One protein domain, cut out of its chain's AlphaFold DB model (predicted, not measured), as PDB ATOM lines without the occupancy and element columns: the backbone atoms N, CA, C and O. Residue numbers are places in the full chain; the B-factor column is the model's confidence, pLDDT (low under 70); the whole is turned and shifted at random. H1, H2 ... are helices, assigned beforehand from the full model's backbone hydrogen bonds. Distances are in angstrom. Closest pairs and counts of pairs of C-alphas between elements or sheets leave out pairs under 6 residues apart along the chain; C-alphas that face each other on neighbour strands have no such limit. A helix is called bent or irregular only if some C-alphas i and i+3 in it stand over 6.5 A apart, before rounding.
ATOM      1  N   ARG A  55      47.357  53.759  58.498       60.66
ATOM      2  CA  ARG A  55      46.353  53.620  57.471       60.66
ATOM      3  C   ARG A  55      47.140  53.088  56.300       60.66
ATOM      4  O   ARG A  55      47.836  53.851  55.634       60.66
ATOM      5  N   LEU A  56      47.101  51.768  56.129       65.31
ATOM      6  CA  LEU A  56      47.495  51.142  54.878       65.31
ATOM      7  C   LEU A  56      46.868  51.980  53.771       65.31
ATOM      8  O   LEU A  56      45.643  52.073  53.668       65.31
ATOM      9  N   ASN A  57      47.707  52.697  53.030       80.81
ATOM     10  CA  ASN A  57      47.214  53.539  51.966       80.81
ATOM     11  C   ASN A  57      46.708  52.577  50.896       80.81
ATOM     12  O   ASN A  57      47.507  51.961  50.196       80.81
ATOM     13  N   ILE A  58      45.388  52.407  50.815       79.69
ATOM     14  CA  ILE A  58      44.747  51.460  49.895       79.69
ATOM     15  C   ILE A  58      45.251  51.702  48.469       79.69
ATOM     16  O   ILE A  58      45.536  50.750  47.753       79.69
ATOM     17  N   LYS A  59      45.482  52.967  48.088       87.00
ATOM     18  CA  LYS A  59      46.058  53.319  46.784       87.00
ATOM     19  C   LYS A  59      47.468  52.756  46.602       87.00
ATOM     20  O   LYS A  59      47.786  52.269  45.526       87.00
ATOM     21  N   ALA A  60      48.297  52.793  47.645       87.88
ATOM     22  CA  ALA A  60      49.640  52.220  47.608       87.88
ATOM     23  C   ALA A  60      49.601  50.687  47.536       87.88
ATOM     24  O   ALA A  60      50.371  50.108  46.784       87.88
ATOM     25  N   LEU A  61      48.685  50.034  48.259       85.69
ATOM     26  CA  LEU A  61      48.509  48.578  48.193       85.69
ATOM     27  C   LEU A  61      48.013  48.106  46.824       85.69
ATOM     28  O   LEU A  61      48.514  47.112  46.307       85.69
ATOM     29  N   VAL A  62      47.047  48.815  46.237       87.69
ATOM     30  CA  VAL A  62      46.553  48.537  44.882       87.69
ATOM     31  C   VAL A  62      47.649  48.809  43.853       87.69
ATOM     32  O   VAL A  62      47.869  47.990  42.969       87.69
ATOM     33  N   GLY A  63      48.385  49.916  43.996       91.31
ATOM     34  CA  GLY A  63      49.524  50.234  43.136       91.31
ATOM     35  C   GLY A  63      50.629  49.181  43.215       91.31
ATOM     36  O   GLY A  63      51.136  48.761  42.181       91.31
ATOM     37  N   LEU A  64      50.952  48.703  44.420       92.31
ATOM     38  CA  LEU A  64      51.925  47.633  44.638       92.31
ATOM     39  C   LEU A  64      51.471  46.321  43.993       92.31
ATOM     40  O   LEU A  64      52.280  45.659  43.356       92.31
ATOM     41  N   LEU A  65      50.193  45.972  44.138       92.38
ATOM     42  CA  LEU A  65      49.605  44.762  43.568       92.38
ATOM     43  C   LEU A  65      49.580  44.800  42.034       92.38
ATOM     44  O   LEU A  65      49.919  43.820  41.380       92.38
ATOM     45  N   PHE A  66      49.231  45.945  41.448       92.81
ATOM     46  CA  PHE A  66      49.287  46.123  40.000       92.81
ATOM     47  C   PHE A  66      50.732  46.081  39.488       92.81
ATOM     48  O   PHE A  66      51.027  45.392  38.514       92.81
ATOM     49  N   PHE A  67      51.647  46.774  40.168       95.06
ATOM     50  CA  PHE A  67      53.062  46.780  39.812       95.06
ATOM     51  C   PHE A  67      53.678  45.380  39.892       95.06
ATOM     52  O   PHE A  67      54.365  44.970  38.959       95.06
ATOM     53  N   SER A  68      53.410  44.626  40.965       93.75
ATOM     54  CA  SER A  68      53.911  43.258  41.114       93.75
ATOM     55  C   SER A  68      53.349  42.334  40.037       93.75
ATOM     56  O   SER A  68      54.107  41.549  39.474       93.75
ATOM     57  N   ALA A  69      52.064  42.460  39.694       94.00
ATOM     58  CA  ALA A  69      51.445  41.674  38.634       94.00
ATOM     59  C   ALA A  69      52.049  41.973  37.256       94.00
ATOM     60  O   ALA A  69      52.413  41.050  36.531       94.00
ATOM     61  N   VAL A  70      52.216  43.252  36.903       93.81
ATOM     62  CA  VAL A  70      52.833  43.651  35.628       93.81
ATOM     63  C   VAL A  70      54.287  43.193  35.561       93.81
ATOM     64  O   VAL A  70      54.698  42.619  34.556       93.81
ATOM     65  N   LEU A  71      55.059  43.393  36.632       96.06
ATOM     66  CA  LEU A  71      56.445  42.937  36.703       96.06
ATOM     67  C   LEU A  71      56.537  41.418  36.520       96.06
ATOM     68  O   LEU A  71      57.358  40.941  35.740       96.06
ATOM     69  N   LEU A  72      55.669  40.663  37.195       96.00
ATOM     70  CA  LEU A  72      55.624  39.211  37.087       96.00
ATOM     71  C   LEU A  72      55.244  38.753  35.676       96.00
ATOM     72  O   LEU A  72      55.870  37.840  35.147       96.00
ATOM     73  N   ALA A  73      54.258  39.401  35.055       94.69
ATOM     74  CA  ALA A  73      53.838  39.110  33.689       94.69
ATOM     75  C   ALA A  73      54.969  39.381  32.685       94.69
ATOM     76  O   ALA A  73      55.225  38.555  31.809       94.69
ATOM     77  N   ILE A  74      55.703  40.487  32.852       95.44
ATOM     78  CA  ILE A  74      56.891  40.790  32.045       95.44
ATOM     79  C   ILE A  74      57.937  39.690  32.224       95.44
ATOM     80  O   ILE A  74      58.368  39.112  31.230       95.44
ATOM     81  N   LEU A  75      58.296  39.343  33.463       96.00
ATOM     82  CA  LEU A  75      59.273  38.284  33.741       96.00
ATOM     83  C   LEU A  75      58.855  36.942  33.127       96.00
ATOM     84  O   LEU A  75      59.671  36.275  32.498       96.00
ATOM     85  N   ARG A  76      57.576  36.575  33.250       95.06
ATOM     86  CA  ARG A  76      57.009  35.354  32.666       95.06
ATOM     87  C   ARG A  76      57.072  35.360  31.137       95.06
ATOM     88  O   ARG A  76      57.364  34.319  30.553       95.06
ATOM     89  N   SER A  77      56.830  36.510  30.502       96.12
ATOM     90  CA  SER A  77      56.850  36.664  29.041       96.12
ATOM     91  C   SER A  77      58.244  36.518  28.430       96.12
ATOM     92  O   SER A  77      58.366  36.114  27.280       96.12
ATOM     93  N   LEU A  78      59.310  36.791  29.192       95.25
ATOM     94  CA  LEU A  78      60.687  36.619  28.715       95.25
ATOM     95  C   LEU A  78      61.032  35.153  28.418       95.25
ATOM     96  O   LEU A  78      61.950  34.895  27.645       95.25
ATOM     97  N   ALA A  79      60.303  34.208  29.016       94.50
ATOM     98  CA  ALA A  79      60.455  32.780  28.755       94.50
ATOM     99  C   ALA A  79      59.652  32.292  27.532       94.50
ATOM    100  O   ALA A  79      59.808  31.141  27.131       94.50
ATOM    101  N   GLU A  80      58.792  33.130  26.944       95.50
ATOM    102  CA  GLU A  80      57.894  32.745  25.852       95.50
ATOM    103  C   GLU A  80      58.460  33.099  24.466       95.50
ATOM    104  O   GLU A  80      59.127  34.130  24.297       95.50
ATOM    105  N   PRO A  81      58.154  32.299  23.427       87.75
ATOM    106  CA  PRO A  81      58.471  32.644  22.049       87.75
ATOM    107  C   PRO A  81      57.689  33.904  21.642       87.75
ATOM    108  O   PRO A  81      56.464  33.898  21.542       87.75
ATOM    109  N   GLY A  82      58.412  35.007  21.430       88.75
ATOM    110  CA  GLY A  82      57.842  36.340  21.177       88.75
ATOM    111  C   GLY A  82      58.109  37.359  22.289       88.75
ATOM    112  O   GLY A  82      57.835  38.547  22.103       88.75
ATOM    113  N   GLY A  83      58.689  36.930  23.417       94.25
ATOM    114  CA  GLY A  83      59.100  37.818  24.502       94.25
ATOM    115  C   GLY A  83      57.934  38.671  25.028       94.25
ATOM    116  O   GLY A  83      56.807  38.186  25.121       94.25
ATOM    117  N   PRO A  84      58.143  39.971  25.305       94.12
ATOM    118  CA  PRO A  84      57.090  40.851  25.820       94.12
ATOM    119  C   PRO A  84      55.858  40.995  24.916       94.12
ATOM    120  O   PRO A  84      54.778  41.314  25.411       94.12
ATOM    121  N   LEU A  85      55.981  40.753  23.603       94.75
ATOM    122  CA  LEU A  85      54.840  40.828  22.681       94.75
ATOM    123  C   LEU A  85      53.818  39.714  22.931       94.75
ATOM    124  O   LEU A  85      52.639  39.899  22.632       94.75
ATOM    125  N   TRP A  86      54.239  38.601  23.542       95.25
ATOM    126  CA  TRP A  86      53.348  37.523  23.961       95.25
ATOM    127  C   TRP A  86      52.217  38.036  24.859       95.25
ATOM    128  O   TRP A  86      51.075  37.630  24.693       95.25
ATOM    129  N   LEU A  87      52.480  39.016  25.730       94.56
ATOM    130  CA  LEU A  87      51.470  39.594  26.626       94.56
ATOM    131  C   LEU A  87      50.296  40.255  25.894       94.56
ATOM    132  O   LEU A  87      49.201  40.365  26.448       94.56
ATOM    133  N   PHE A  88      50.517  40.697  24.659       96.00
ATOM    134  CA  PHE A  88      49.519  41.382  23.843       96.00
ATOM    135  C   PHE A  88      48.910  40.477  22.771       96.00
ATOM    136  O   PHE A  88      47.999  40.903  22.061       96.00
ATOM    137  N   ALA A  89      49.379  39.233  22.658       94.69
ATOM    138  CA  ALA A  89      48.789  38.261  21.757       94.69
ATOM    139  C   ALA A  89      47.365  37.911  22.208       94.69
ATOM    140  O   ALA A  89      47.070  37.836  23.405       94.69
ATOM    141  N   ILE A  90      46.491  37.681  21.232       94.00
ATOM    142  CA  ILE A  90      45.134  37.188  21.463       94.00
ATOM    143  C   ILE A  90      45.190  35.663  21.304       94.00
ATOM    144  O   ILE A  90      45.511  35.189  20.210       94.00
ATOM    145  N   PRO A  91      44.951  34.888  22.373       90.62
ATOM    146  CA  PRO A  91      44.962  33.435  22.297       90.62
ATOM    147  C   PRO A  91      43.752  32.933  21.486       90.62
ATOM    148  O   PRO A  91      42.737  33.631  21.393       90.62
ATOM    149  N   PRO A  92      43.841  31.735  20.881       88.31
ATOM    150  CA  PRO A  92      42.722  31.158  20.150       88.31
ATOM    151  C   PRO A  92      41.534  30.944  21.095       88.31
ATOM    152  O   PRO A  92      41.675  30.367  22.172       88.31
ATOM    153  N   VAL A  93      40.364  31.422  20.677       88.81
ATOM    154  CA  VAL A  93      39.123  31.331  21.452       88.81
ATOM    155  C   VAL A  93      38.341  30.071  21.093       88.81
ATOM    156  O   VAL A  93      38.388  29.592  19.958       88.81
ATOM    157  N   VAL A  94      37.588  29.537  22.055       82.56
ATOM    158  CA  VAL A  94      36.711  28.383  21.817       82.56
ATOM    159  C   VAL A  94      35.495  28.825  20.993       82.56
ATOM    160  O   VAL A  94      34.774  29.737  21.388       82.56
ATOM    161  N   ALA A  95      35.249  28.175  19.849       72.00
ATOM    162  CA  ALA A  95      34.163  28.548  18.930       72.00
ATOM    163  C   ALA A  95      32.750  28.257  19.477       72.00
ATOM    164  O   ALA A  95      31.785  28.903  19.074       72.00
ATOM    165  N   GLN A  96      32.616  27.285  20.383       76.00
ATOM    166  CA  GLN A  96      31.364  26.969  21.070       76.00
ATOM    167  C   GLN A  96      31.632  26.786  22.558       76.00
ATOM    168  O   GLN A  96      32.299  25.838  22.970       76.00
ATOM    169  N   VAL A  97      31.092  27.694  23.366       76.56
ATOM    170  CA  VAL A  97      31.158  27.589  24.822       76.56
ATOM    171  C   VAL A  97      29.964  26.768  25.289       76.56
ATOM    172  O   VAL A  97      28.815  27.111  25.003       76.56
ATOM    173  N   GLY A  98      30.240  25.653  25.967       78.75
ATOM    174  CA  GLY A  98      29.222  24.765  26.523       78.75
ATOM    175  C   GLY A  98      28.482  25.387  27.712       78.75
ATOM    176  O   GLY A  98      27.996  26.521  27.670       78.75
ATOM    177  N   ASP A  99      28.339  24.628  28.792       83.25
ATOM    178  CA  ASP A  99      27.874  25.182  30.062       83.25
ATOM    179  C   ASP A  99      29.012  25.956  30.747       83.25
ATOM    180  O   ASP A  99      30.077  25.394  31.018       83.25
ATOM    181  N   TYR A 100      28.782  27.243  31.033       80.50
ATOM    182  CA  TYR A 100      29.747  28.102  31.722       80.50
ATOM    183  C   TYR A 100      30.125  27.554  33.100       80.50
ATOM    184  O   TYR A 100      31.264  27.740  33.517       80.50
ATOM    185  N   ALA A 101      29.220  26.846  33.787       77.75
ATOM    186  CA  ALA A 101      29.538  26.234  35.076       77.75
ATOM    187  C   ALA A 101      30.626  25.163  34.935       77.75
ATOM    188  O   ALA A 101      31.607  25.184  35.671       77.75
ATOM    189  N   THR A 102      30.499  24.275  33.949       83.62
ATOM    190  CA  THR A 102      31.486  23.220  33.671       83.62
ATOM    191  C   THR A 102      32.815  23.800  33.205       83.62
ATOM    192  O   THR A 102      33.877  23.364  33.641       83.62
ATOM    193  N   VAL A 103      32.755  24.809  32.338       85.19
ATOM    194  CA  VAL A 103      33.938  25.449  31.759       85.19
ATOM    195  C   VAL A 103      34.734  26.231  32.816       85.19
ATOM    196  O   VAL A 103      35.962  26.191  32.820       85.19
ATOM    197  N   LEU A 104      34.050  26.906  33.746       85.56
ATOM    198  CA  LEU A 104      34.683  27.703  34.802       85.56
ATOM    199  C   LEU A 104      34.953  26.912  36.091       85.56
ATOM    200  O   LEU A 104      35.639  27.427  36.976       85.56
ATOM    201  N   ALA A 105      34.475  25.667  36.202       86.31
ATOM    202  CA  ALA A 105      34.653  24.825  37.387       86.31
ATOM    203  C   ALA A 105      36.117  24.708  37.858       86.31
ATOM    204  O   ALA A 105      36.345  24.844  39.062       86.31
ATOM    205  N   PRO A 106      37.128  24.542  36.977       88.50
ATOM    206  CA  PRO A 106      38.524  24.518  37.413       88.50
ATOM    207  C   PRO A 106      38.969  25.831  38.072       88.50
ATOM    208  O   PRO A 106      39.662  25.805  39.085       88.50
ATOM    209  N   LEU A 107      38.532  26.984  37.550       87.00
ATOM    210  CA  LEU A 107      38.872  28.295  38.118       87.00
ATOM    211  C   LEU A 107      38.197  28.504  39.480       87.00
ATOM    212  O   LEU A 107      38.816  29.040  40.400       87.00
ATOM    213  N   VAL A 108      36.957  28.029  39.635       85.88
ATOM    214  CA  VAL A 108      36.259  28.023  40.929       85.88
ATOM    215  C   VAL A 108      36.997  27.137  41.930       85.88
ATOM    216  O   VAL A 108      37.244  27.570  43.051       85.88
ATOM    217  N   ALA A 109      37.400  25.929  41.526       87.94
ATOM    218  CA  ALA A 109      38.141  25.012  42.387       87.94
ATOM    219  C   ALA A 109      39.465  25.627  42.872       87.94
ATOM    220  O   ALA A 109      39.780  25.542  44.057       87.94
ATOM    221  N   ILE A 110      40.199  26.311  41.985       87.25
ATOM    222  CA  ILE A 110      41.421  27.044  42.343       87.25
ATOM    223  C   ILE A 110      41.112  28.175  43.333       87.25
ATOM    224  O   ILE A 110      41.814  28.321  44.331       87.25
ATOM    225  N   SER A 111      40.058  28.958  43.091       88.25
ATOM    226  CA  SER A 111      39.658  30.050  43.986       88.25
ATOM    227  C   SER A 111      39.310  29.546  45.392       88.25
ATOM    228  O   SER A 111      39.808  30.083  46.381       88.25
ATOM    229  N   VAL A 112      38.547  28.450  45.486       88.19
ATOM    230  CA  VAL A 112      38.219  27.793  46.761       88.19
ATOM    231  C   VAL A 112      39.475  27.248  47.441       88.19
ATOM    232  O   VAL A 112      39.633  27.399  48.652       88.19
ATOM    233  N   ALA A 113      40.396  26.640  46.689       87.81
ATOM    234  CA  ALA A 113      41.650  26.137  47.241       87.81
ATOM    235  C   ALA A 113      42.512  27.264  47.835       87.81
ATOM    236  O   ALA A 113      43.049  27.109  48.933       87.81
ATOM    237  N   ILE A 114      42.608  28.412  47.151       84.19
ATOM    238  CA  ILE A 114      43.327  29.595  47.646       84.19
ATOM    239  C   ILE A 114      42.671  30.126  48.922       84.19
ATOM    240  O   ILE A 114      43.371  30.384  49.900       84.19
ATOM    241  N   GLU A 115      41.343  30.256  48.940       88.19
ATOM    242  CA  GLU A 115      40.607  30.700  50.127       88.19
ATOM    243  C   GLU A 115      40.893  29.792  51.330       88.19
ATOM    244  O   GLU A 115      41.279  30.283  52.393       88.19
ATOM    245  N   ARG A 116      40.792  28.469  51.151       88.94
ATOM    246  CA  ARG A 116      41.028  27.493  52.226       88.94
ATOM    247  C   ARG A 116      42.467  27.489  52.713       88.94
ATOM    248  O   ARG A 116      42.701  27.379  53.916       88.94
ATOM    249  N   LEU A 117      43.431  27.643  51.809       82.88
ATOM    250  CA  LEU A 117      44.838  27.752  52.176       82.88
ATOM    251  C   LEU A 117      45.086  28.999  53.035       82.88
ATOM    252  O   LEU A 117      45.750  28.908  54.065       82.88
ATOM    253  N   LEU A 118      44.539  30.151  52.639       81.69
ATOM    254  CA  LEU A 118      44.716  31.401  53.381       81.69
ATOM    255  C   LEU A 118      44.037  31.360  54.744       81.69
ATOM    256  O   LEU A 118      44.653  31.766  55.726       81.69
ATOM    257  N   GLU A 119      42.813  30.843  54.818       83.94
ATOM    258  CA  GLU A 119      42.113  30.607  56.083       83.94
ATOM    259  C   GLU A 119      42.966  29.737  57.017       83.94
ATOM    260  O   GLU A 119      43.290  30.162  58.124       83.94
ATOM    261  N   THR A 120      43.465  28.602  56.515       83.44
ATOM    262  CA  THR A 120      44.331  27.684  57.272       83.44
ATOM    263  C   THR A 120      45.601  28.374  57.778       83.44
ATOM    264  O   THR A 120      45.969  28.219  58.940       83.44
ATOM    265  N   VAL A 121      46.277  29.160  56.934       78.69
ATOM    266  CA  VAL A 121      47.500  29.886  57.318       78.69
ATOM    267  C   VAL A 121      47.210  30.937  58.388       78.69
ATOM    268  O   VAL A 121      47.979  31.076  59.340       78.69
ATOM    269  N   PHE A 122      46.111  31.679  58.258       82.62
ATOM    270  CA  PHE A 122      45.733  32.689  59.240       82.62
ATOM    271  C   PHE A 122      45.312  32.080  60.573       82.62
ATOM    272  O   PHE A 122      45.657  32.631  61.618       82.62
ATOM    273  N   ASP A 123      44.590  30.967  60.548       81.75
ATOM    274  CA  ASP A 123      44.183  30.254  61.755       81.75
ATOM    275  C   ASP A 123      45.389  29.628  62.446       81.75
ATOM    276  O   ASP A 123      45.554  29.782  63.656       81.75
ATOM    277  N   TRP A 124      46.309  29.040  61.679       82.44
ATOM    278  CA  TRP A 124      47.591  28.571  62.193       82.44
ATOM    279  C   TRP A 124      48.419  29.707  62.810       82.44
ATOM    280  O   TRP A 124      48.996  29.536  63.887       82.44
ATOM    281  N   PHE A 125      48.462  30.883  62.179       76.25
ATOM    282  CA  PHE A 125      49.142  32.058  62.724       76.25
ATOM    283  C   PHE A 125      48.486  32.548  64.023       76.25
ATOM    284  O   PHE A 125      49.178  32.856  64.996       76.25
ATOM    285  N   GLU A 126      47.154  32.598  64.084       76.50
ATOM    286  CA  GLU A 126      46.435  32.949  65.312       76.50
ATOM    287  C   GLU A 126      46.676  31.937  66.428       76.50
ATOM    288  O   GLU A 126      46.922  32.325  67.569       76.50
ATOM    289  N   GLU A 198      39.429  46.597  65.094       63.91
ATOM    290  CA  GLU A 198      40.431  47.075  64.139       63.91
ATOM    291  C   GLU A 198      41.373  45.959  63.674       63.91
ATOM    292  O   GLU A 198      41.706  45.900  62.490       63.91
ATOM    293  N   TYR A 199      41.782  45.058  64.575       65.69
ATOM    294  CA  TYR A 199      42.633  43.917  64.226       65.69
ATOM    295  C   TYR A 199      41.897  42.955  63.293       65.69
ATOM    296  O   TYR A 199      42.441  42.563  62.262       65.69
ATOM    297  N   ARG A 200      40.629  42.643  63.588       69.75
ATOM    298  CA  ARG A 200      39.794  41.796  62.719       69.75
ATOM    299  C   ARG A 200      39.584  42.419  61.339       69.75
ATOM    300  O   ARG A 200      39.708  41.728  60.329       69.75
ATOM    301  N   ALA A 201      39.306  43.723  61.285       69.94
ATOM    302  CA  ALA A 201      39.165  44.450  60.027       69.94
ATOM    303  C   ALA A 201      40.471  44.444  59.215       69.94
ATOM    304  O   ALA A 201      40.447  44.213  58.006       69.94
ATOM    305  N   TRP A 202      41.613  44.639  59.877       73.94
ATOM    306  CA  TRP A 202      42.927  44.604  59.242       73.94
ATOM    307  C   TRP A 202      43.303  43.204  58.748       73.94
ATOM    308  O   TRP A 202      43.728  43.075  57.603       73.94
ATOM    309  N   LYS A 203      43.073  42.155  59.550       75.56
ATOM    310  CA  LYS A 203      43.260  40.748  59.155       75.56
ATOM    311  C   LYS A 203      42.452  40.438  57.900       75.56
ATOM    312  O   LYS A 203      42.992  39.902  56.939       75.56
ATOM    313  N   ARG A 204      41.172  40.828  57.879       79.31
ATOM    314  CA  ARG A 204      40.301  40.634  56.715       79.31
ATOM    315  C   ARG A 204      40.833  41.368  55.484       79.31
ATOM    316  O   ARG A 204      40.917  40.769  54.419       79.31
ATOM    317  N   ALA A 205      41.214  42.636  55.625       79.94
ATOM    318  CA  ALA A 205      41.761  43.421  54.521       79.94
ATOM    319  C   ALA A 205      43.074  42.831  53.981       79.94
ATOM    320  O   ALA A 205      43.263  42.755  52.769       79.94
ATOM    321  N   LEU A 206      43.960  42.378  54.871       82.19
ATOM    322  CA  LEU A 206      45.219  41.745  54.496       82.19
ATOM    323  C   LEU A 206      44.986  40.394  53.814       82.19
ATOM    324  O   LEU A 206      45.619  40.126  52.800       82.19
ATOM    325  N   SER A 207      44.064  39.579  54.327       84.50
ATOM    326  CA  SER A 207      43.698  38.296  53.723       84.50
ATOM    327  C   SER A 207      43.183  38.473  52.296       84.50
ATOM    328  O   SER A 207      43.670  37.810  51.386       84.50
ATOM    329  N   ILE A 208      42.302  39.456  52.073       85.88
ATOM    330  CA  ILE A 208      41.833  39.812  50.726       85.88
ATOM    331  C   ILE A 208      43.009  40.239  49.841       85.88
ATOM    332  O   ILE A 208      43.119  39.785  48.707       85.88
ATOM    333  N   TRP A 209      43.907  41.092  50.338       89.19
ATOM    334  CA  TRP A 209      45.045  41.562  49.545       89.19
ATOM    335  C   TRP A 209      46.003  40.425  49.160       89.19
ATOM    336  O   TRP A 209      46.434  40.349  48.011       89.19
ATOM    337  N   ILE A 210      46.305  39.520  50.096       88.50
ATOM    338  CA  ILE A 210      47.136  38.340  49.832       88.50
ATOM    339  C   ILE A 210      46.421  37.399  48.859       88.50
ATOM    340  O   ILE A 210      47.057  36.926  47.924       88.50
ATOM    341  N   GLY A 211      45.115  37.172  49.019       90.19
ATOM    342  CA  GLY A 211      44.302  36.394  48.079       90.19
ATOM    343  C   GLY A 211      44.378  36.931  46.660       90.19
ATOM    344  O   GLY A 211      44.715  36.181  45.745       90.19
ATOM    345  N   LEU A 212      44.184  38.240  46.484       92.88
ATOM    346  CA  LEU A 212      44.331  38.911  45.190       92.88
ATOM    347  C   LEU A 212      45.736  38.727  44.605       92.88
ATOM    348  O   LEU A 212      45.866  38.424  43.421       92.88
ATOM    349  N   LEU A 213      46.783  38.874  45.422       93.12
ATOM    350  CA  LEU A 213      48.165  38.678  44.980       93.12
ATOM    351  C   LEU A 213      48.424  37.228  44.546       93.12
ATOM    352  O   LEU A 213      49.001  37.003  43.485       93.12
ATOM    353  N   VAL A 214      47.993  36.247  45.341       93.50
ATOM    354  CA  VAL A 214      48.163  34.818  45.039       93.50
ATOM    355  C   VAL A 214      47.377  34.439  43.787       93.50
ATOM    356  O   VAL A 214      47.932  33.787  42.906       93.50
ATOM    357  N   GLY A 215      46.129  34.894  43.659       93.44
ATOM    358  CA  GLY A 215      45.315  34.680  42.462       93.44
ATOM    359  C   GLY A 215      45.982  35.231  41.202       93.44
ATOM    360  O   GLY A 215      46.052  34.535  40.191       93.44
ATOM    361  N   LEU A 216      46.560  36.435  41.276       95.81
ATOM    362  CA  LEU A 216      47.349  37.025  40.189       95.81
ATOM    363  C   LEU A 216      48.586  36.196  39.837       95.81
ATOM    364  O   LEU A 216      48.832  35.947  38.660       95.81
ATOM    365  N   VAL A 217      49.347  35.743  40.835       95.44
ATOM    366  CA  VAL A 217      50.527  34.894  40.613       95.44
ATOM    367  C   VAL A 217      50.132  33.595  39.915       95.44
ATOM    368  O   VAL A 217      50.759  33.228  38.923       95.44
ATOM    369  N   VAL A 218      49.086  32.921  40.399       95.06
ATOM    370  CA  VAL A 218      48.592  31.661  39.829       95.06
ATOM    371  C   VAL A 218      48.110  31.864  38.395       95.06
ATOM    372  O   VAL A 218      48.481  31.082  37.522       95.06
ATOM    373  N   ALA A 219      47.345  32.926  38.128       96.31
ATOM    374  CA  ALA A 219      46.858  33.208  36.784       96.31
ATOM    375  C   ALA A 219      47.993  33.518  35.800       96.31
ATOM    376  O   ALA A 219      48.004  32.977  34.701       96.31
ATOM    377  N   ILE A 220      48.981  34.321  36.205       96.12
ATOM    378  CA  ILE A 220      50.114  34.681  35.343       96.12
ATOM    379  C   ILE A 220      51.032  33.481  35.094       96.12
ATOM    380  O   ILE A 220      51.451  33.240  33.965       96.12
ATOM    381  N   MET A 221      51.366  32.716  36.137       95.12
ATOM    382  CA  MET A 221      52.265  31.566  36.001       95.12
ATOM    383  C   MET A 221      51.619  30.420  35.227       95.12
ATOM    384  O   MET A 221      52.298  29.763  34.437       95.12
ATOM    385  N   GLY A 222      50.320  30.208  35.441       93.38
ATOM    386  CA  GLY A 222      49.531  29.176  34.779       93.38
ATOM    387  C   GLY A 222      48.958  29.577  33.423       93.38
ATOM    388  O   GLY A 222      48.266  28.753  32.835       93.38
ATOM    389  N   ASP A 223      49.211  30.803  32.945       93.75
ATOM    390  CA  ASP A 223      48.614  31.342  31.713       93.75
ATOM    391  C   ASP A 223      47.077  31.195  31.694       93.75
ATOM    392  O   ASP A 223      46.452  30.838  30.695       93.75
ATOM    393  N   LEU A 224      46.453  31.415  32.856       93.12
ATOM    394  CA  LEU A 224      45.015  31.257  33.029       93.12
ATOM    395  C   LEU A 224      44.301  32.514  32.550       93.12
ATOM    396  O   LEU A 224      44.590  33.619  33.009       93.12
ATOM    397  N   GLY A 225      43.307  32.326  31.690       92.62
ATOM    398  CA  GLY A 225      42.500  33.407  31.150       92.62
ATOM    399  C   GLY A 225      41.044  32.986  30.998       92.62
ATOM    400  O   GLY A 225      40.703  32.088  30.239       92.62
ATOM    401  N   MET A 226      40.166  33.615  31.763       91.81
ATOM    402  CA  MET A 226      38.741  33.354  31.749       91.81
ATOM    403  C   MET A 226      38.119  33.773  30.418       91.81
ATOM    404  O   MET A 226      37.254  33.059  29.925       91.81
ATOM    405  N   PHE A 227      38.544  34.893  29.823       91.81
ATOM    406  CA  PHE A 227      37.941  35.430  28.604       91.81
ATOM    407  C   PHE A 227      38.111  34.499  27.415       91.81
ATOM    408  O   PHE A 227      37.115  34.168  26.771       91.81
ATOM    409  N   HIS A 228      39.320  34.001  27.161       89.69
ATOM    410  CA  HIS A 228      39.508  33.084  26.040       89.69
ATOM    411  C   HIS A 228      38.794  31.742  26.252       89.69
ATOM    412  O   HIS A 228      38.266  31.169  25.295       89.69
ATOM    413  N   ILE A 229      38.703  31.285  27.506       89.00
ATOM    414  CA  ILE A 229      37.940  30.098  27.906       89.00
ATOM    415  C   ILE A 229      36.438  30.277  27.606       89.00
ATOM    416  O   ILE A 229      35.793  29.351  27.115       89.00
ATOM    417  N   ILE A 230      35.880  31.470  27.845       88.62
ATOM    418  CA  ILE A 230      34.476  31.798  27.535       88.62
ATOM    419  C   ILE A 230      34.271  32.344  26.112       88.62
ATOM    420  O   ILE A 230      33.226  32.923  25.822       88.62
ATOM    421  N   GLY A 231      35.245  32.179  25.216       87.12
ATOM    422  CA  GLY A 231      35.105  32.554  23.807       87.12
ATOM    423  C   GLY A 231      35.221  34.058  23.514       87.12
ATOM    424  O   GLY A 231      34.942  34.483  22.394       87.12
ATOM    425  N   VAL A 232      35.625  34.876  24.489       90.12
ATOM    426  CA  VAL A 232      35.801  36.326  24.331       90.12
ATOM    427  C   VAL A 232      37.262  36.628  23.973       90.12
ATOM    428  O   VAL A 232      38.159  36.321  24.760       90.12
ATOM    429  N   PRO A 233      37.543  37.243  22.808       92.19
ATOM    430  CA  PRO A 233      38.908  37.579  22.427       92.19
ATOM    431  C   PRO A 233      39.427  38.740  23.282       92.19
ATOM    432  O   PRO A 233      38.871  39.839  23.263       92.19
ATOM    433  N   ALA A 234      40.516  38.508  24.011       94.44
ATOM    434  CA  ALA A 234      41.186  39.518  24.822       94.44
ATOM    435  C   ALA A 234      42.715  39.341  24.766       94.44
ATOM    436  O   ALA A 234      43.192  38.218  24.590       94.44
ATOM    437  N   PRO A 235      43.503  40.419  24.931       95.94
ATOM    438  CA  PRO A 235      44.947  40.300  25.115       95.94
ATOM    439  C   PRO A 235      45.275  39.482  26.369       95.94
ATOM    440  O   PRO A 235      44.667  39.705  27.421       95.94
ATOM    441  N   ARG A 236      46.276  38.597  26.284       95.25
ATOM    442  CA  ARG A 236      46.706  37.713  27.386       95.25
ATOM    443  C   ARG A 236      46.918  38.444  28.711       95.25
ATOM    444  O   ARG A 236      46.449  37.976  29.740       95.25
ATOM    445  N   LEU A 237      47.570  39.608  28.697       95.56
ATOM    446  CA  LEU A 237      47.791  40.401  29.910       95.56
ATOM    447  C   LEU A 237      46.474  40.782  30.590       95.56
ATOM    448  O   LEU A 237      46.335  40.609  31.796       95.56
ATOM    449  N   LEU A 238      45.513  41.297  29.823       95.69
ATOM    450  CA  LEU A 238      44.219  41.696  30.368       95.69
ATOM    451  C   LEU A 238      43.469  40.478  30.913       95.69
ATOM    452  O   LEU A 238      42.929  40.541  32.015       95.69
ATOM    453  N   ASP A 239      43.473  39.383  30.156       95.56
ATOM    454  CA  ASP A 239      42.782  38.152  30.525       95.56
ATOM    455  C   ASP A 239      43.356  37.545  31.819       95.56
ATOM    456  O   ASP A 239      42.615  37.311  32.775       95.56
ATOM    457  N   MET A 240      44.683  37.413  31.922       96.88
ATOM    458  CA  MET A 240      45.358  36.918  33.129       96.88
ATOM    459  C   MET A 240      45.138  37.824  34.344       96.88
ATOM    460  O   MET A 240      44.899  37.326  35.445       96.88
ATOM    461  N   LEU A 241      45.197  39.151  34.173       95.69
ATOM    462  CA  LEU A 241      44.979  40.091  35.278       95.69
ATOM    463  C   LEU A 241      43.550  39.998  35.812       95.69
ATOM    464  O   LEU A 241      43.352  39.890  37.022       95.69
ATOM    465  N   VAL A 242      42.554  40.019  34.926       94.62
ATOM    466  CA  VAL A 242      41.144  39.914  35.316       94.62
ATOM    467  C   VAL A 242      40.880  38.564  35.978       94.62
ATOM    468  O   VAL A 242      40.306  38.516  37.064       94.62
ATOM    469  N   THR A 243      41.375  37.481  35.384       94.44
ATOM    470  CA  THR A 243      41.233  36.120  35.916       94.44
ATOM    471  C   THR A 243      41.868  35.985  37.293       94.44
ATOM    472  O   THR A 243      41.227  35.505  38.224       94.44
ATOM    473  N   GLY A 244      43.096  36.474  37.461       94.88
ATOM    474  CA  GLY A 244      43.807  36.425  38.732       94.88
ATOM    475  C   GLY A 244      43.145  37.248  39.833       94.88
ATOM    476  O   GLY A 244      43.051  36.780  40.967       94.88
ATOM    477  N   LEU A 245      42.622  38.436  39.508       94.12
ATOM    478  CA  LEU A 245      41.859  39.253  40.457       94.12
ATOM    479  C   LEU A 245      40.561  38.565  40.879       94.12
ATOM    480  O   LEU A 245      40.230  38.570  42.061       94.12
ATOM    481  N   ILE A 246      39.836  37.964  39.935       92.38
ATOM    482  CA  ILE A 246      38.583  37.268  40.229       92.38
ATOM    483  C   ILE A 246      38.849  36.032  41.099       92.38
ATOM    484  O   ILE A 246      38.203  35.873  42.132       92.38
ATOM    485  N   ILE A 247      39.823  35.194  40.727       92.38
ATOM    486  CA  ILE A 247      40.213  34.008  41.502       92.38
ATOM    487  C   ILE A 247      40.665  34.412  42.908       92.38
ATOM    488  O   ILE A 247      40.247  33.802  43.893       92.38
ATOM    489  N   GLY A 248      41.501  35.449  43.003       90.06
ATOM    490  CA  GLY A 248      42.074  35.915  44.259       90.06
ATOM    491  C   GLY A 248      41.091  36.643  45.177       90.06
ATOM    492  O   GLY A 248      41.314  36.708  46.384       90.06
ATOM    493  N   ALA A 249      39.985  37.161  44.639       89.69
ATOM    494  CA  ALA A 249      38.902  37.742  45.430       89.69
ATOM    495  C   ALA A 249      38.023  36.677  46.121       89.69
ATOM    496  O   ALA A 249      37.199  37.027  46.971       89.69
ATOM    497  N   GLY A 250      38.209  35.399  45.777       85.81
ATOM    498  CA  GLY A 250      37.480  34.263  46.333       85.81
ATOM    499  C   GLY A 250      36.259  33.841  45.498       85.81
ATOM    500  O   GLY A 250      35.959  34.428  44.453       85.81
ATOM    501  N   PRO A 251      35.511  32.824  45.956       83.81
ATOM    502  CA  PRO A 251      34.434  32.208  45.181       83.81
ATOM    503  C   PRO A 251      33.188  33.092  45.035       83.81
ATOM    504  O   PRO A 251      32.418  32.908  44.095       83.81
ATOM    505  N   GLY A 252      32.973  34.074  45.919       82.00
ATOM    506  CA  GLY A 252      31.799  34.960  45.866       82.00
ATOM    507  C   GLY A 252      31.673  35.731  44.538       82.00
ATOM    508  O   GLY A 252      30.649  35.611  43.853       82.00
ATOM    509  N   PRO A 253      32.706  36.491  44.130       82.81
ATOM    510  CA  PRO A 253      32.753  37.122  42.813       82.81
ATOM    511  C   PRO A 253      32.605  36.131  41.649       82.81
ATOM    512  O   PRO A 253      31.837  36.406  40.728       82.81
ATOM    513  N   MET A 254      33.251  34.959  41.709       80.19
ATOM    514  CA  MET A 254      33.123  33.911  40.680       80.19
ATOM    515  C   MET A 254      31.678  33.420  40.516       80.19
ATOM    516  O   MET A 254      31.177  33.363  39.395       80.19
ATOM    517  N   HIS A 255      30.977  33.118  41.613       82.25
ATOM    518  CA  HIS A 255      29.572  32.701  41.568       82.25
ATOM    519  C   HIS A 255      28.666  33.769  40.954       82.25
ATOM    520  O   HIS A 255      27.775  33.449  40.169       82.25
ATOM    521  N   SER A 256      28.924  35.041  41.268       83.50
ATOM    522  CA  SER A 256      28.167  36.163  40.705       83.50
ATOM    523  C   SER A 256      28.370  36.269  39.191       83.50
ATOM    524  O   SER A 256      27.408  36.453  38.450       83.50
ATOM    525  N   ILE A 257      29.608  36.096  38.716       82.31
ATOM    526  CA  ILE A 257      29.940  36.115  37.283       82.31
ATOM    527  C   ILE A 257      29.280  34.945  36.554       82.31
ATOM    528  O   ILE A 257      28.651  35.160  35.520       82.31
ATOM    529  N   ILE A 258      29.369  33.730  37.103       82.62
ATOM    530  CA  ILE A 258      28.714  32.546  36.528       82.62
ATOM    531  C   ILE A 258      27.206  32.789  36.403       82.62
ATOM    532  O   ILE A 258      26.650  32.575  35.327       82.62
ATOM    533  N   GLY A 259      26.562  33.314  37.451       81.56
ATOM    534  CA  GLY A 259      25.130  33.619  37.431       81.56
ATOM    535  C   GLY A 259      24.744  34.661  36.377       81.56
ATOM    536  O   GLY A 259      23.745  34.486  35.678       81.56
ATOM    537  N   ILE A 260      25.549  35.717  36.207       84.75
ATOM    538  CA  ILE A 260      25.324  36.746  35.177       84.75
ATOM    539  C   ILE A 260      25.478  36.154  33.769       84.75
ATOM    540  O   ILE A 260      24.637  36.405  32.906       84.75
ATOM    541  N   LEU A 261      26.518  35.348  33.530       82.62
ATOM    542  CA  LEU A 261      26.769  34.720  32.228       82.62
ATOM    543  C   LEU A 261      25.680  33.706  31.858       82.62
ATOM    544  O   LEU A 261      25.228  33.679  30.712       82.62
ATOM    545  N   GLN A 262      25.226  32.909  32.826       82.12
ATOM    546  CA  GLN A 262      24.113  31.977  32.642       82.12
ATOM    547  C   GLN A 262      22.810  32.724  32.344       82.12
ATOM    548  O   GLN A 262      22.178  32.460  31.326       82.12
ATOM    549  N   SER A 263      22.477  33.744  33.141       80.31
ATOM    550  CA  SER A 263      21.277  34.564  32.919       80.31
ATOM    551  C   SER A 263      21.290  35.253  31.549       80.31
ATOM    552  O   SER A 263      20.263  35.335  30.878       80.31
ATOM    553  N   GLY A 264      22.459  35.727  31.101       81.00
ATOM    554  CA  GLY A 264      22.633  36.305  29.770       81.00
ATOM    555  C   GLY A 264      22.417  35.286  28.648       81.00
ATOM    556  O   GLY A 264      21.725  35.586  27.676       81.00
ATOM    557  N   LYS A 265      22.955  34.067  28.796       80.94
ATOM    558  CA  LYS A 265      22.741  32.964  27.845       80.94
ATOM    559  C   LYS A 265      21.260  32.616  27.722       80.94
ATOM    560  O   LYS A 265      20.752  32.519  26.607       80.94
ATOM    561  N   ASP A 266      20.569  32.491  28.848       83.44
ATOM    562  CA  ASP A 266      19.147  32.154  28.875       83.44
ATOM    563  C   ASP A 266      18.295  33.269  28.262       83.44
ATOM    564  O   ASP A 266      17.397  32.997  27.467       83.44
ATOM    565  N   ALA A 267      18.618  34.538  28.533       79.25
ATOM    566  CA  ALA A 267      17.943  35.676  27.911       79.25
ATOM    567  C   ALA A 267      18.093  35.679  26.379       79.25
ATOM    568  O   ALA A 267      17.113  35.895  25.664       79.25
ATOM    569  N   VAL A 268      19.297  35.405  25.865       79.50
ATOM    570  CA  VAL A 268      19.549  35.315  24.417       79.50
ATOM    571  C   VAL A 268      18.821  34.120  23.800       79.50
ATOM    572  O   VAL A 268      18.213  34.269  22.740       79.50
ATOM    573  N   ASN A 269      18.824  32.963  24.464       80.38
ATOM    574  CA  ASN A 269      18.103  31.778  23.998       80.38
ATOM    575  C   ASN A 269      16.591  32.028  23.935       80.38
ATOM    576  O   ASN A 269      15.978  31.772  22.903       80.38
ATOM    577  N   ASN A 270      16.011  32.626  24.978       80.50
ATOM    578  CA  ASN A 270      14.592  32.980  25.017       80.50
ATOM    579  C   ASN A 270      14.224  33.994  23.919       80.50
ATOM    580  O   ASN A 270      13.180  33.871  23.281       80.50
ATOM    581  N   LEU A 271      15.086  34.980  23.646       76.88
ATOM    582  CA  LEU A 271      14.898  35.916  22.531       76.88
ATOM    583  C   LEU A 271      14.982  35.218  21.168       76.88
ATOM    584  O   LEU A 271      14.181  35.513  20.280       76.88
ATOM    585  N   ALA A 272      15.920  34.287  20.994       76.56
ATOM    586  CA  ALA A 272      16.047  33.502  19.772       76.56
ATOM    587  C   ALA A 272      14.826  32.590  19.554       76.56
ATOM    588  O   ALA A 272      14.335  32.479  18.428       76.56
ATOM    589  N   GLU A 273      14.294  31.983  20.615       81.50
ATOM    590  CA  GLU A 273      13.055  31.202  20.578       81.50
ATOM    591  C   GLU A 273      11.836  32.069  20.257       81.50
ATOM    592  O   GLU A 273      11.047  31.703  19.388       81.50
ATOM    593  N   LEU A 274      11.714  33.255  20.864       80.69
ATOM    594  CA  LEU A 274      10.661  34.223  20.540       80.69
ATOM    595  C   LEU A 274      10.734  34.680  19.077       80.69
ATOM    596  O   LEU A 274       9.707  34.752  18.400       80.69
ATOM    597  N   ALA A 275      11.935  34.951  18.562       78.12
ATOM    598  CA  ALA A 275      12.141  35.326  17.166       78.12
ATOM    599  C   ALA A 275      11.774  34.182  16.205       78.12
ATOM    600  O   ALA A 275      11.105  34.420  15.198       78.12
ATOM    601  N   ARG A 276      12.139  32.934  16.533       81.06
ATOM    602  CA  ARG A 276      11.729  31.740  15.772       81.06
ATOM    603  C   ARG A 276      10.218  31.529  15.823       81.06
ATOM    604  O   ARG A 276       9.611  31.296  14.785       81.06
ATOM    605  N   GLY A 277       9.602  31.662  16.996       82.75
ATOM    606  CA  GLY A 277       8.154  31.544  17.170       82.75
ATOM    607  C   GLY A 277       7.389  32.602  16.375       82.75
ATOM    608  O   GLY A 277       6.396  32.283  15.720       82.75
ATOM    609  N   LYS A 278       7.892  33.842  16.350       81.25
ATOM    610  CA  LYS A 278       7.357  34.908  15.496       81.25
ATOM    611  C   LYS A 278       7.495  34.561  14.012       81.25
ATOM    612  O   LYS A 278       6.503  34.622  13.299       81.25
ATOM    613  N   ALA A 279       8.673  34.125  13.566       76.81
ATOM    614  CA  ALA A 279       8.894  33.745  12.170       76.81
ATOM    615  C   ALA A 279       7.976  32.591  11.718       76.81
ATOM    616  O   ALA A 279       7.428  32.630  10.619       76.81
ATOM    617  N   VAL A 280       7.755  31.588  12.576       79.06
ATOM    618  CA  VAL A 280       6.824  30.477  12.308       79.06
ATOM    619  C   VAL A 280       5.375  30.965  12.256       79.06
ATOM    620  O   VAL A 280       4.626  30.561  11.368       79.06
ATOM    621  N   ARG A 281       4.971  31.855  13.171       79.44
ATOM    622  CA  ARG A 281       3.625  32.446  13.182       79.44
ATOM    623  C   ARG A 281       3.363  33.287  11.933       79.44
ATOM    624  O   ARG A 281       2.303  33.141  11.329       79.44
ATOM    625  N   ASP A 282       4.326  34.110  11.529       84.81
ATOM    626  CA  ASP A 282       4.235  34.944  10.328       84.81
ATOM    627  C   ASP A 282       4.137  34.064   9.065       84.81
ATOM    628  O   ASP A 282       3.301  34.315   8.195       84.81
ATOM    629  N   ALA A 283       4.904  32.966   8.996       72.12
ATOM    630  CA  ALA A 283       4.818  31.987   7.909       72.12
ATOM    631  C   ALA A 283       3.462  31.253   7.871       72.12
ATOM    632  O   ALA A 283       2.871  31.091   6.801       72.12
ATOM    633  N   ALA A 284       2.928  30.845   9.026       76.69
ATOM    634  CA  ALA A 284       1.613  30.210   9.119       76.69
ATOM    635  C   ALA A 284       0.478  31.170   8.718       76.69
ATOM    636  O   ALA A 284      -0.461  30.775   8.029       76.69
ATOM    637  N   GLN A 285       0.577  32.443   9.105       86.38
ATOM    638  CA  GLN A 285      -0.401  33.465   8.742       86.38
ATOM    639  C   GLN A 285      -0.359  33.791   7.241       86.38
ATOM    640  O   GLN A 285      -1.413  33.930   6.624       86.38
ATOM    641  N   ALA A 286       0.830  33.832   6.631       80.50
ATOM    642  CA  ALA A 286       0.973  33.981   5.183       80.50
ATOM    643  C   ALA A 286       0.315  32.818   4.413       80.50
ATOM    644  O   ALA A 286      -0.372  33.054   3.418       80.50
ATOM    645  N   LEU A 287       0.452  31.581   4.904       75.94
ATOM    646  CA  LEU A 287      -0.206  30.407   4.318       75.94
ATOM    647  C   LEU A 287      -1.737  30.451   4.454       75.94
ATOM    648  O   LEU A 287      -2.437  30.090   3.511       75.94
ATOM    649  N   LEU A 288      -2.264  30.922   5.590       78.38
ATOM    650  CA  LEU A 288      -3.709  31.098   5.790       78.38
ATOM    651  C   LEU A 288      -4.303  32.183   4.882       78.38
ATOM    652  O   LEU A 288      -5.399  32.017   4.357       78.38
ATOM    653  N   ILE A 289      -3.582  33.284   4.660       84.19
ATOM    654  CA  ILE A 289      -4.007  34.317   3.705       84.19
ATOM    655  C   ILE A 289      -4.005  33.742   2.282       84.19
ATOM    656  O   ILE A 289      -4.939  33.970   1.520       84.19
ATOM    657  N   GLN A 290      -2.997  32.941   1.927       74.44
ATOM    658  CA  GLN A 290      -2.907  32.326   0.603       74.44
ATOM    659  C   GLN A 290      -4.007  31.282   0.343       74.44
ATOM    660  O   GLN A 290      -4.413  31.110  -0.808       74.44
ATOM    661  N   SER A 291      -4.510  30.599   1.377       74.25
ATOM    662  CA  SER A 291      -5.605  29.630   1.239       74.25
ATOM    663  C   SER A 291      -6.997  30.264   1.174       74.25
ATOM    664  O   SER A 291      -7.894  29.637   0.626       74.25
ATOM    665  N   GLN A 292      -7.183  31.490   1.678       74.12
ATOM    666  CA  GLN A 292      -8.455  32.228   1.588       74.12
ATOM    667  C   GLN A 292      -8.641  33.008   0.276       74.12
ATOM    668  O   GLN A 292      -9.743  33.462  -0.012       74.12
ATOM    669  N   VAL A 293      -7.574  33.189  -0.510       69.25
ATOM    670  CA  VAL A 293      -7.596  33.915  -1.799       69.25
ATOM    671  C   VAL A 293      -7.812  32.966  -2.998       69.25
ATOM    672  O   VAL A 293      -7.855  33.411  -4.144       69.25
ATOM    673  N   LYS A 294      -7.978  31.662  -2.752       49.78
ATOM    674  CA  LYS A 294      -8.411  30.669  -3.749       49.78
ATOM    675  C   LYS A 294      -9.870  30.300  -3.542       49.78
ATOM    676  O   LYS A 294     -10.538  30.079  -4.574       49.78
TER     677      LYS A 294
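What this domain is: This is residues 55 to 126 and 198 to 294 of the 294 residues of an uncharacterized protein of Anaerolineae bacterium (UniProt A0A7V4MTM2). A body of crossed helices has one very long helix, H7, running out of it as a straight arm, and residues 266 to 294 stick out free. In the body, H6 sits in the middle with H4 packed on it, H1 is side by side with H4, H3 crosses H4 and H6, H2 packs on the ends of H1 and H6, and the short H5 packs on H6; the first part of H7 packs on H3. The printed part has 169 residues with seven named helices, H1 to H7 in order along the chain, and no named strand, in the class all helix. It is only just loose, close to extended, with a radius of gyration of the C-alphas of 23.1 A, and it spans 87 by 43 by 27 A, the arm making the length.

How they stand to each other: H1, residues 58 to 77, touches H2, residues 83 to 88, with residues 73 to 77 alone, at a steep tilt of 57 degrees, opposite ways; the closest C-alphas, of Ser 77 and Gly 83, are 5.2 A apart. H1 touches H4, residues 198 to 221, at a shallow tilt of 18 degrees, the same way, closest at the C-alphas of Ala 73 and Ile 220, 6.0 A. The hub is H6, residues 236 to 248, which touches five other helices. H4 and H6 touch with 35 pairs of C-alphas within 8 A, opposite ways at a tilt of 36 degrees, only just steep; their closest C-alphas, of Leu 212 and Gly 248, are 3.9 A apart. H2 touches residues 236 to 237 of H6 alone, closest at the C-alphas of Leu 87 and Leu 237, 5.0 A. H3, residues 100 to 126, touches H6 at a steep tilt of 53 degrees, the same way, closest at the C-alphas of Ser 111 and Ile 247, 4.7 A. H3 and H4 touch at a steep tilt of 46 degrees, opposite ways, closest at the C-alphas of Ile 114 and Gly 211, 6.9 A. H5, residues 226 to 229, touches H6, closest at the C-alphas of Met 226 and Thr 243, 5.6 A. H7, residues 251 to 292, touches H3 with residues 251 to 262 alone, at a shallow tilt of 17 degrees, opposite ways, closest at the C-alphas of Ser 111 and Pro 251, 5.8 A. H6 and H7 touch only at the corner, and only just, with 3 pairs of C-alphas within 8 A; the closest are those of Ile 246 and Pro 253, 6.4 A. H1 and H3 are apart. In H1, H4, H6 and H7 every O i to N i+4 pair is within hydrogen-bond range; in H3 it is 21 of 23, in H2 0 of 2 with 3 of 3 O i to N i+3 pairs within range, and H5 is too short for such a pair.

Where its parts are: H1 begins at C-alpha 58 (44.747, 51.460, 49.895) and is 28.3 A long from first to last C-alpha. H2 has 6 residues. H3 measures 37.8 A; it is irregular, with C-alphas 103 and 106 7.3 A apart, and has a kink of 42 degrees near residue 107. H4 begins at C-alpha 198 (40.431, 47.075, 64.139) and measures 34.2 A. H5 has 4 residues, and H6 measures 17.6 A. H7 measures 61.2 A and ends at C-alpha 292 (-8.455, 32.228, 1.588).

The domain as a whole: The two C-alphas farthest apart, of Glu 126 and Lys 294, are 88.2 A apart. Without residues 266 to 294 the body spans 49 by 37 by 25 A. Residues 127 to 197 are not printed, and C-alphas 126 and 198 are 15.4 A apart across this cut. The link from H2 to H3, with 11 residues, is long. The mean pLDDT of the printed part is 85.8; residues 55 to 56, 198 to 201 and 293 to 294 are under 70.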